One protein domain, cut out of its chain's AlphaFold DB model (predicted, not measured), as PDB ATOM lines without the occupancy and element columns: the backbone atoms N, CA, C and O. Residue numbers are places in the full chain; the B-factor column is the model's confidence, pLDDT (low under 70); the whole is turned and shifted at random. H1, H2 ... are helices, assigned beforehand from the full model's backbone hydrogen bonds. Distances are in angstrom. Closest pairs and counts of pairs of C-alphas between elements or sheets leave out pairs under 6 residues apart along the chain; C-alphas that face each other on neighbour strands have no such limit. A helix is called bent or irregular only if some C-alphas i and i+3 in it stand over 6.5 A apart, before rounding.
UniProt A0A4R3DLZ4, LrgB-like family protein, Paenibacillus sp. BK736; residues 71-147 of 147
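AT A GLANCE: This is residues 71 to 147 of the 147 residues of the protein "LrgB-like family protein" of Paenibacillus sp. BK736 (UniProt A0A4R3DLZ4). Look for one long helix, H2, along one side of a flat, open frame: the short helix H1 turns back from its first end, while H3 folds back along the second half of H2, and H4 folds back again over H3 on the side away from H2. H1 and the first part of H2, residues 73 to 96, stand free, and between them and the H2, H3 and H4 body the middle is empty, with the beginning of H1 coming near H4 across the opening. The printed part has 77 residues with four named helices in the order H1, H2, H3, H4 and no named strand, and its class is all helix. The whole is loose, with a radius of gyration of the C-alphas of 15.6 A, and its C-alphas span 46 by 28 by 14 A.

HOW THE PARTS SIT: Begin with H2, residues 83 to 115, the longest helix. It has a kink of 61 degrees near residue 90, and it is irregular there: C-alphas 88 and 91 are 7.4 A apart. Next find H3, residues 119 to 129, which touches H2 with 9 pairs of C-alphas within 8 A. Their closest C-alphas are those of Ser 101 and Ser 129, 6.6 A apart. H2 touches H3 with residues 101 to 112 alone. The two run opposite ways at a shallow tilt of 24 degrees and form a helical hairpin. H3 is irregular, but only just: C-alphas 126 and 129 are 6.7 A apart. Move outward to H4, residues 132 to 141, which touches H3; their closest C-alphas are those of Pro 127 and Ala 135, 4.6 A apart. H3 and H4 run opposite ways at a shallow tilt of 32 degrees, only just short of steep, and form a second helical hairpin. H2 and H4 are apart. At the other end of H2 look for H1, residues 71 to 81, which touches no helix. H1 and H2 are close but not clearly touching, with the closest C-alphas, those of Leu 79 and Leu 86, 7.8 A apart; they run opposite ways at a steep tilt of 40 degrees. H1 and H4 are also close but not clearly touching, with the C-alphas of Thr 72 and Ala 133 the closest at 7.1 A. H1 and H3 are apart. In the backbone of H4 every O i to N i+4 pair is within hydrogen-bond range; 5 of 7 pairs are in H1, 25 of 29 in H2 and 4 of 7 in H3.

IN THESE COORDINATES: Find C-alpha 83 at (25.167, 50.368, -1.661); from there H2 runs through 33 residues to C-alpha 115 at (42.938, 12.837, 5.988), 42.2 A from first to last C-alpha. Before it, H1 begins at C-alpha 71 at (37.461, 47.463, 11.753) and has 11 residues over 16.2 A. H1 is neither bent nor irregular, but only just: C-alphas 75 and 78 are 6.1 A apart. After H2, H3 has 11 residues over 17.2 A, and H4 has 10 residues over 14.4 A, ending at C-alpha 141 at (29.331, 29.859, 19.182).

THE WHOLE: The two C-alphas farthest apart, those of Met 84 and Gly 116, are 46.4 A apart. Without residues 73 to 96 the body has 53 residues and spans 36 by 31 by 14 A. The printed part has no cut, and its three links between helices are tight. Residue 147 is the chain's last. Read the B-factor column for the model's confidence: the mean pLDDT of the printed part is 73.2, and 30 residues are under 70, namely 116 to 133, 135 and 137 to 147.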
ATOM      1  N   ALA A  71      37.020  47.642  13.136       86.06
ATOM      2  CA  ALA A  71      37.461  47.463  11.753       86.06
ATOM      3  C   ALA A  71      36.332  46.951  10.838       86.06
ATOM      4  O   ALA A  71      36.207  47.401   9.698       86.06
ATOM      5  N   THR A  72      35.467  46.065  11.342       87.00
ATOM      6  CA  THR A  72      34.294  45.567  10.605       87.00
ATOM      7  C   THR A  72      33.283  46.688  10.362       87.00
ATOM      8  O   THR A  72      32.776  46.834   9.249       87.00
ATOM      9  N   VAL A  73      33.044  47.543  11.363       86.38
ATOM     10  CA  VAL A  73      32.190  48.733  11.206       86.38
ATOM     11  C   VAL A  73      32.804  49.718  10.206       86.38
ATOM     12  O   VAL A  73      32.103  50.222   9.329       86.38
ATOM     13  N   ALA A  74      34.119  49.939  10.263       87.81
ATOM     14  CA  ALA A  74      34.824  50.781   9.299       87.81
ATOM     15  C   ALA A  74      34.726  50.235   7.862       87.81
ATOM     16  O   ALA A  74      34.598  51.024   6.927       87.81
ATOM     17  N   MET A  75      34.715  48.907   7.679       83.75
ATOM     18  CA  MET A  75      34.476  48.254   6.384       83.75
ATOM     19  C   MET A  75      33.015  48.384   5.913       83.75
ATOM     20  O   MET A  75      32.757  48.437   4.709       83.75
ATOM     21  N   ALA A  76      32.046  48.492   6.824       85.44
ATOM     22  CA  ALA A  76      30.643  48.692   6.457       85.44
ATOM     23  C   ALA A  76      30.388  50.076   5.824       85.44
ATOM     24  O   ALA A  76      29.544  50.207   4.937       85.44
ATOM     25  N   VAL A  77      31.152  51.105   6.212       87.81
ATOM     26  CA  VAL A  77      31.028  52.475   5.677       87.81
ATOM     27  C   VAL A  77      31.209  52.560   4.148       87.81
ATOM     28  O   VAL A  77      30.327  53.119   3.488       87.81
ATOM     29  N   PRO A  78      32.290  52.042   3.526       81.50
ATOM     30  CA  PRO A  78      32.429  52.053   2.070       81.50
ATOM     31  C   PRO A  78      31.367  51.194   1.374       81.50
ATOM     32  O   PRO A  78      30.898  51.580   0.301       81.50
ATOM     33  N   LEU A  79      30.925  50.086   1.987       83.75
ATOM     34  CA  LEU A  79      29.806  49.295   1.463       83.75
ATOM     35  C   LEU A  79      28.516  50.119   1.403       83.75
ATOM     36  O   LEU A  79      27.811  50.070   0.397       83.75
ATOM     37  N   TYR A  80      28.232  50.906   2.442       84.88
ATOM     38  CA  TYR A  80      27.061  51.779   2.480       84.88
ATOM     39  C   TYR A  80      27.143  52.890   1.427       84.88
ATOM     40  O   TYR A  80      26.191  53.108   0.677       84.88
ATOM     41  N   LYS A  81      28.308  53.539   1.288       86.94
ATOM     42  CA  LYS A  81      28.534  54.575   0.261       86.94
ATOM     43  C   LYS A  81      28.334  54.055  -1.166       86.94
ATOM     44  O   LYS A  81      27.891  54.803  -2.032       86.94
ATOM     45  N   HIS A  82      28.628  52.780  -1.413       85.00
ATOM     46  CA  HIS A  82      28.436  52.134  -2.713       85.00
ATOM     47  C   HIS A  82      27.207  51.210  -2.769       85.00
ATOM     48  O   HIS A  82      27.060  50.453  -3.733       85.00
ATOM     49  N   ALA A  83      26.290  51.296  -1.798       83.06
ATOM     50  CA  ALA A  83      25.167  50.368  -1.661       83.06
ATOM     51  C   ALA A  83      24.250  50.344  -2.892       83.06
ATOM     52  O   ALA A  83      23.744  49.290  -3.263       83.06
ATOM     53  N   MET A  84      24.070  51.483  -3.567       82.12
ATOM     54  CA  MET A  84      23.233  51.566  -4.768       82.12
ATOM     55  C   MET A  84      23.812  50.746  -5.936       82.12
ATOM     56  O   MET A  84      23.078  50.027  -6.607       82.12
ATOM     57  N   ARG A  85      25.140  50.770  -6.129       81.12
ATOM     58  CA  ARG A  85      25.828  49.936  -7.132       81.12
ATOM     59  C   ARG A  85      25.836  48.464  -6.713       81.12
ATOM     60  O   ARG A  85      25.655  47.582  -7.547       81.12
ATOM     61  N   LEU A  86      25.992  48.208  -5.414       80.94
ATOM     62  CA  LEU A  86      25.978  46.861  -4.848       80.94
ATOM     63  C   LEU A  86      24.601  46.195  -4.975       80.94
ATOM     64  O   LEU A  86      24.533  44.989  -5.186       80.94
ATOM     65  N   ARG A  87      23.508  46.968  -4.925       81.62
ATOM     66  CA  ARG A  87      22.137  46.453  -5.068       81.62
ATOM     67  C   ARG A  87      21.878  45.748  -6.396       81.62
ATOM     68  O   ARG A  87      21.185  44.741  -6.405       81.62
ATOM     69  N   HIS A  88      22.466  46.225  -7.490       85.44
ATOM     70  CA  HIS A  88      22.360  45.548  -8.785       85.44
ATOM     71  C   HIS A  88      23.166  44.243  -8.843       85.44
ATOM     72  O   HIS A  88      22.819  43.339  -9.597       85.44
ATOM     73  N   LEU A  89      24.217  44.126  -8.027       85.00
ATOM     74  CA  LEU A  89      25.095  42.956  -7.964       85.00
ATOM     75  C   LEU A  89      24.695  41.961  -6.863       85.00
ATOM     76  O   LEU A  89      25.190  40.837  -6.869       85.00
ATOM     77  N   LEU A  90      23.781  42.336  -5.956       83.81
ATOM     78  CA  LEU A  90      23.244  41.489  -4.883       83.81
ATOM     79  C   LEU A  90      22.873  40.069  -5.332       83.81
ATOM     80  O   LEU A  90      23.333  39.139  -4.675       83.81
ATOM     81  N   PRO A  91      22.093  39.849  -6.412       86.50
ATOM     82  CA  PRO A  91      21.721  38.488  -6.799       86.50
ATOM     83  C   PRO A  91      22.941  37.639  -7.181       86.50
ATOM     84  O   PRO A  91      23.026  36.477  -6.795       86.50
ATOM     85  N   SER A  92      23.926  38.227  -7.868       85.25
ATOM     86  CA  SER A  92      25.170  37.539  -8.232       85.25
ATOM     87  C   SER A  92      26.056  37.269  -7.007       85.25
ATOM     88  O   SER A  92      26.590  36.172  -6.868       85.25
ATOM     89  N   LEU A  93      26.144  38.227  -6.077       84.69
ATOM     90  CA  LEU A  93      26.855  38.086  -4.801       84.69
ATOM     91  C   LEU A  93      26.250  36.993  -3.917       84.69
ATOM     92  O   LEU A  93      26.992  36.196  -3.349       84.69
ATOM     93  N   LEU A  94      24.922  36.935  -3.813       86.31
ATOM     94  CA  LEU A  94      24.219  35.930  -3.015       86.31
ATOM     95  C   LEU A  94      24.386  34.530  -3.602       86.31
ATOM     96  O   LEU A  94      24.704  33.601  -2.865       86.31
ATOM     97  N   LEU A  95      24.233  34.378  -4.920       88.12
ATOM     98  CA  LEU A  95      24.473  33.097  -5.588       88.12
ATOM     99  C   LEU A  95      25.934  32.661  -5.447       88.12
ATOM    100  O   LEU A  95      26.195  31.515  -5.093       88.12
ATOM    101  N   GLY A  96      26.885  33.577  -5.650       85.19
ATOM    102  CA  GLY A  96      28.310  33.303  -5.464       85.19
ATOM    103  C   GLY A  96      28.652  32.906  -4.028       85.19
ATOM    104  O   GLY A  96      29.389  31.946  -3.820       85.19
ATOM    105  N   ALA A  97      28.078  33.586  -3.033       84.75
ATOM    106  CA  ALA A  97      28.271  33.263  -1.623       84.75
ATOM    107  C   ALA A  97      27.658  31.905  -1.249       84.75
ATOM    108  O   ALA A  97      28.304  31.120  -0.559       84.75
ATOM    109  N   LEU A  98      26.450  31.594  -1.731       86.06
ATOM    110  CA  LEU A  98      25.794  30.306  -1.484       86.06
ATOM    111  C   LEU A  98      26.577  29.152  -2.107       86.06
ATOM    112  O   LEU A  98      26.900  28.185  -1.420       86.06
ATOM    113  N   VAL A  99      26.920  29.269  -3.391       87.12
ATOM    114  CA  VAL A  99      27.664  28.235  -4.118       87.12
ATOM    115  C   VAL A  99      29.071  28.083  -3.538       87.12
ATOM    116  O   VAL A  99      29.497  26.966  -3.258       87.12
ATOM    117  N   GLY A 100      29.771  29.190  -3.280       82.94
ATOM    118  CA  GLY A 100      31.102  29.178  -2.673       82.94
ATOM    119  C   GLY A 100      31.105  28.582  -1.266       82.94
ATOM    120  O   GLY A 100      31.962  27.758  -0.953       82.94
ATOM    121  N   SER A 101      30.117  28.924  -0.435       81.69
ATOM    122  CA  SER A 101      29.976  28.344   0.904       81.69
ATOM    123  C   SER A 101      29.637  26.856   0.847       81.69
ATOM    124  O   SER A 101      30.207  26.086   1.616       81.69
ATOM    125  N   ALA A 102      28.747  26.432  -0.056       83.62
ATOM    126  CA  ALA A 102      28.383  25.025  -0.220       83.62
ATOM    127  C   ALA A 102      29.577  24.185  -0.692       83.62
ATOM    128  O   ALA A 102      29.891  23.164  -0.082       83.62
ATOM    129  N   ILE A 103      30.295  24.647  -1.722       84.88
ATOM    130  CA  ILE A 103      31.510  23.985  -2.215       84.88
ATOM    131  C   ILE A 103      32.586  23.969  -1.123       84.88
ATOM    132  O   ILE A 103      33.204  22.934  -0.900       84.88
ATOM    133  N   GLY A 104      32.781  25.078  -0.403       80.50
ATOM    134  CA  GLY A 104      33.732  25.157   0.705       80.50
ATOM    135  C   GLY A 104      33.431  24.145   1.813       80.50
ATOM    136  O   GLY A 104      34.345  23.468   2.283       80.50
ATOM    137  N   LEU A 105      32.155  23.985   2.183       79.38
ATOM    138  CA  LEU A 105      31.719  22.968   3.144       79.38
ATOM    139  C   LEU A 105      32.010  21.551   2.645       79.38
ATOM    140  O   LEU A 105      32.552  20.743   3.397       79.38
ATOM    141  N   LEU A 106      31.684  21.265   1.381       81.88
ATOM    142  CA  LEU A 106      31.900  19.952   0.773       81.88
ATOM    143  C   LEU A 106      33.389  19.600   0.699       81.88
ATOM    144  O   LEU A 106      33.780  18.514   1.117       81.88
ATOM    145  N   VAL A 107      34.227  20.522   0.222       82.25
ATOM    146  CA  VAL A 107      35.679  20.317   0.107       82.25
ATOM    147  C   VAL A 107      36.316  20.154   1.484       82.25
ATOM    148  O   VAL A 107      37.157  19.274   1.669       82.25
ATOM    149  N   ASN A 108      35.906  20.962   2.466       74.81
ATOM    150  CA  ASN A 108      36.417  20.851   3.828       74.81
ATOM    151  C   ASN A 108      35.997  19.524   4.481       74.81
ATOM    152  O   ASN A 108      36.839  18.822   5.035       74.81
ATOM    153  N   GLY A 109      34.722  19.138   4.358       73.94
ATOM    154  CA  GLY A 109      34.216  17.862   4.868       73.94
ATOM    155  C   GLY A 109      34.909  16.660   4.230       73.94
ATOM    156  O   GLY A 109      35.357  15.757   4.934       73.94
ATOM    157  N   LEU A 110      35.085  16.686   2.909       77.81
ATOM    158  CA  LEU A 110      35.772  15.624   2.181       77.81
ATOM    159  C   LEU A 110      37.253  15.534   2.568       77.81
ATOM    160  O   LEU A 110      37.772  14.435   2.736       77.81
ATOM    161  N   SER A 111      37.916  16.675   2.775       74.50
ATOM    162  CA  SER A 111      39.309  16.714   3.239       74.50
ATOM    163  C   SER A 111      39.456  16.104   4.633       74.50
ATOM    164  O   SER A 111      40.384  15.338   4.869       74.50
ATOM    165  N   VAL A 112      38.530  16.378   5.554       73.75
ATOM    166  CA  VAL A 112      38.563  15.784   6.900       73.75
ATOM    167  C   VAL A 112      38.378  14.266   6.848       73.75
ATOM    168  O   VAL A 112      39.116  13.552   7.523       73.75
ATOM    169  N   ILE A 113      37.470  13.769   6.005       72.62
ATOM    170  CA  ILE A 113      37.249  12.325   5.827       72.62
ATOM    171  C   ILE A 113      38.474  11.652   5.184       72.62
ATOM    172  O   ILE A 113      38.894  10.597   5.653       72.62
ATOM    173  N   LEU A 114      39.082  12.260   4.154       73.19
ATOM    174  CA  LEU A 114      40.255  11.691   3.470       73.19
ATOM    175  C   LEU A 114      41.521  11.676   4.335       73.19
ATOM    176  O   LEU A 114      42.306  10.737   4.241       73.19
ATOM    177  N   PHE A 115      41.741  12.710   5.150       74.31
ATOM    178  CA  PHE A 115      42.938  12.837   5.988       74.31
ATOM    179  C   PHE A 115      42.740  12.309   7.423       74.31
ATOM    180  O   PHE A 115      43.652  12.428   8.239       74.31
ATOM    181  N   GLY A 116      41.577  11.726   7.744       67.69
ATOM    182  CA  GLY A 116      41.284  11.170   9.073       67.69
ATOM    183  C   GLY A 116      41.214  12.222  10.189       67.69
ATOM    184  O   GLY A 116      41.566  11.940  11.333       67.69
ATOM    185  N   GLY A 117      40.812  13.453   9.861       59.88
ATOM    186  CA  GLY A 117      40.751  14.565  10.808       59.88
ATOM    187  C   GLY A 117      39.655  14.388  11.867       59.88
ATOM    188  O   GLY A 117      38.548  13.944  11.578       59.88
ATOM    189  N   THR A 118      39.953  14.764  13.108       62.16
ATOM    190  CA  THR A 118      39.030  14.710  14.256       62.16
ATOM    191  C   THR A 118      37.839  15.666  14.063       62.16
ATOM    192  O   THR A 118      38.027  16.763  13.532       62.16
ATOM    193  N   GLU A 119      36.633  15.329  14.557       58.03
ATOM    194  CA  GLU A 119      35.427  16.193  14.477       58.03
ATOM    195  C   GLU A 119      35.685  17.642  14.940       58.03
ATOM    196  O   GLU A 119      35.171  18.601  14.368       58.03
ATOM    197  N   GLN A 120      36.569  17.833  15.921       54.03
ATOM    198  CA  GLN A 120      36.967  19.148  16.442       54.03
ATOM    199  C   GLN A 120      37.655  20.055  15.401       54.03
ATOM    200  O   GLN A 120      37.524  21.284  15.460       54.03
ATOM    201  N   PHE A 121      38.367  19.474  14.429       58.94
ATOM    202  CA  PHE A 121      38.962  20.229  13.323       58.94
ATOM    203  C   PHE A 121      37.888  20.679  12.332       58.94
ATOM    204  O   PHE A 121      37.956  21.799  11.826       58.94
ATOM    205  N   LEU A 122      36.852  19.857  12.129       58.72
ATOM    206  CA  LEU A 122      35.694  20.200  11.310       58.72
ATOM    207  C   LEU A 122      34.986  21.436  11.889       58.72
ATOM    208  O   LEU A 122      34.850  22.437  11.187       58.72
ATOM    209  N   HIS A 123      34.678  21.447  13.190       56.88
ATOM    210  CA  HIS A 123      34.046  22.591  13.870       56.88
ATOM    211  C   HIS A 123      34.853  23.898  13.787       56.88
ATOM    212  O   HIS A 123      34.273  24.979  13.696       56.88
ATOM    213  N   SER A 124      36.186  23.815  13.764       57.34
ATOM    214  CA  SER A 124      37.075  24.987  13.662       57.34
ATOM    215  C   SER A 124      37.377  25.403  12.214       57.34
ATOM    216  O   SER A 124      37.838  26.519  11.960       57.34
ATOM    217  N   ALA A 125      37.158  24.512  11.247       58.38
ATOM    218  CA  ALA A 125      37.384  24.765   9.827       58.38
ATOM    219  C   ALA A 125      36.123  25.273   9.111       58.38
ATOM    220  O   ALA A 125      36.251  26.059   8.174       58.38
ATOM    221  N   LEU A 126      34.924  24.918   9.588       59.56
ATOM    222  CA  LEU A 126      33.650  25.413   9.047       59.56
ATOM    223  C   LEU A 126      33.562  26.957   8.994       59.56
ATOM    224  O   LEU A 126      33.149  27.481   7.959       59.56
ATOM    225  N   PRO A 127      34.015  27.721  10.010       58.88
ATOM    226  CA  PRO A 127      33.960  29.181   9.970       58.88
ATOM    227  C   PRO A 127      35.030  29.830   9.077       58.88
ATOM    228  O   PRO A 127      34.920  31.021   8.802       58.88
ATOM    229  N   LYS A 128      36.060  29.103   8.600       62.06
ATOM    230  CA  LYS A 128      37.158  29.708   7.803       62.06
ATOM    231  C   LYS A 128      36.692  30.316   6.478       62.06
ATOM    232  O   LYS A 128      37.378  31.181   5.947       62.06
ATOM    233  N   SER A 129      35.559  29.851   5.946       54.97
ATOM    234  CA  SER A 129      34.982  30.349   4.689       54.97
ATOM    235  C   SER A 129      34.318  31.729   4.839       54.97
ATOM    236  O   SER A 129      33.959  32.369   3.853       54.97
ATOM    237  N   VAL A 130      34.146  32.205   6.076       61.06
ATOM    238  CA  VAL A 130      33.515  33.491   6.387       61.06
ATOM    239  C   VAL A 130      34.586  34.555   6.651       61.06
ATOM    240  O   VAL A 130      35.732  34.247   6.979       61.06
ATOM    241  N   THR A 131      34.233  35.834   6.509       69.38
ATOM    242  CA  THR A 131      35.138  36.949   6.822       69.38
ATOM    243  C   THR A 131      35.661  36.835   8.256       69.38
ATOM    244  O   THR A 131      34.912  36.511   9.171       69.38
ATOM    245  N   ALA A 132      36.956  37.104   8.457       69.62
ATOM    246  CA  ALA A 132      37.691  36.769   9.685       69.62
ATOM    247  C   ALA A 132      36.993  37.179  10.997       69.62
ATOM    248  O   ALA A 132      36.980  36.401  11.942       69.62
ATOM    249  N   ALA A 133      36.370  38.361  11.051       66.44
ATOM    250  CA  ALA A 133      35.615  38.803  12.225       66.44
ATOM    251  C   ALA A 133      34.394  37.907  12.507       66.44
ATOM    252  O   ALA A 133      34.205  37.444  13.630       66.44
ATOM    253  N   VAL A 134      33.616  37.586  11.470       70.44
ATOM    254  CA  VAL A 134      32.456  36.691  11.572       70.44
ATOM    255  C   VAL A 134      32.906  35.269  11.898       70.44
ATOM    256  O   VAL A 134      32.277  34.608  12.712       70.44
ATOM    257  N   ALA A 135      34.016  34.806  11.321       68.69
ATOM    258  CA  ALA A 135      34.580  33.488  11.599       68.69
ATOM    259  C   ALA A 135      34.975  33.322  13.075       68.69
ATOM    260  O   ALA A 135      34.676  32.290  13.679       68.69
ATOM    261  N   VAL A 136      35.611  34.341  13.665       71.81
ATOM    262  CA  VAL A 136      35.995  34.345  15.083       71.81
ATOM    263  C   VAL A 136      34.756  34.256  15.972       71.81
ATOM    264  O   VAL A 136      34.708  33.392  16.847       71.81
ATOM    265  N   ASP A 137      33.720  35.054  15.714       69.94
ATOM    266  CA  ASP A 137      32.493  35.009  16.516       69.94
ATOM    267  C   ASP A 137      31.682  33.722  16.306       69.94
ATOM    268  O   ASP A 137      31.218  33.123  17.279       69.94
ATOM    269  N   LEU A 138      31.575  33.224  15.072       65.69
ATOM    270  CA  LEU A 138      30.878  31.970  14.776       65.69
ATOM    271  C   LEU A 138      31.601  30.769  15.405       65.69
ATOM    272  O   LEU A 138      30.954  29.868  15.933       65.69
ATOM    273  N   SER A 139      32.939  30.768  15.407       64.50
ATOM    274  CA  SER A 139      33.732  29.717  16.055       64.50
ATOM    275  C   SER A 139      33.518  29.681  17.571       64.50
ATOM    276  O   SER A 139      33.438  28.594  18.138       64.50
ATOM    277  N   ARG A 140      33.333  30.839  18.226       65.88
ATOM    278  CA  ARG A 140      32.998  30.913  19.660       65.88
ATOM    279  C   ARG A 140      31.644  30.270  19.958       65.88
ATOM    280  O   ARG A 140      31.517  29.579  20.964       65.88
ATOM    281  N   TRP A 141      30.661  30.471  19.078       58.38
ATOM    282  CA  TRP A 141      29.331  29.859  19.182       58.38
ATOM    283  C   TRP A 141      29.336  28.356  18.883       58.38
ATOM    284  O   TRP A 141      28.634  27.597  19.545       58.38
ATOM    285  N   LEU A 142      30.148  27.918  17.920       58.84
ATOM    286  CA  LEU A 142      30.242  26.523  17.474       58.84
ATOM    287  C   LEU A 142      31.166  25.643  18.342       58.84
ATOM    288  O   LEU A 142      31.392  24.487  17.997       58.84
ATOM    289  N   GLY A 143      31.704  26.164  19.452       53.56
ATOM    290  CA  GLY A 143      32.567  25.403  20.367       53.56
ATOM    291  C   GLY A 143      34.041  25.309  19.946       53.56
ATOM    292  O   GLY A 143      34.766  24.441  20.428       53.56
ATOM    293  N   GLY A 144      34.505  26.195  19.060       52.31
ATOM    294  CA  GLY A 144      35.910  26.324  18.670       52.31
ATOM    295  C   GLY A 144      36.818  26.655  19.863       52.31
ATOM    296  O   GLY A 144      36.471  27.468  20.718       52.31
ATOM    297  N   HIS A 145      37.972  25.983  19.909       46.03
ATOM    298  CA  HIS A 145      38.956  25.921  21.001       46.03
ATOM    299  C   HIS A 145      38.983  27.120  21.981       46.03
ATOM    300  O   HIS A 145      39.444  28.215  21.657       46.03
ATOM    301  N   ARG A 146      38.595  26.863  23.242       41.50
ATOM    302  CA  ARG A 146      38.787  27.757  24.404       41.50
ATOM    303  C   ARG A 146      40.115  27.522  25.149       41.50
ATOM    304  O   ARG A 146      40.145  27.739  26.352       41.50
ATOM    305  N   ASN A 147      41.200  27.157  24.459       37.41
ATOM    306  CA  ASN A 147      42.538  27.045  25.069       37.41
ATOM    307  C   ASN A 147      43.521  28.003  24.398       37.41
ATOM    308  O   ASN A 147      43.780  27.840  23.191       37.41
TER     309      ASN A 147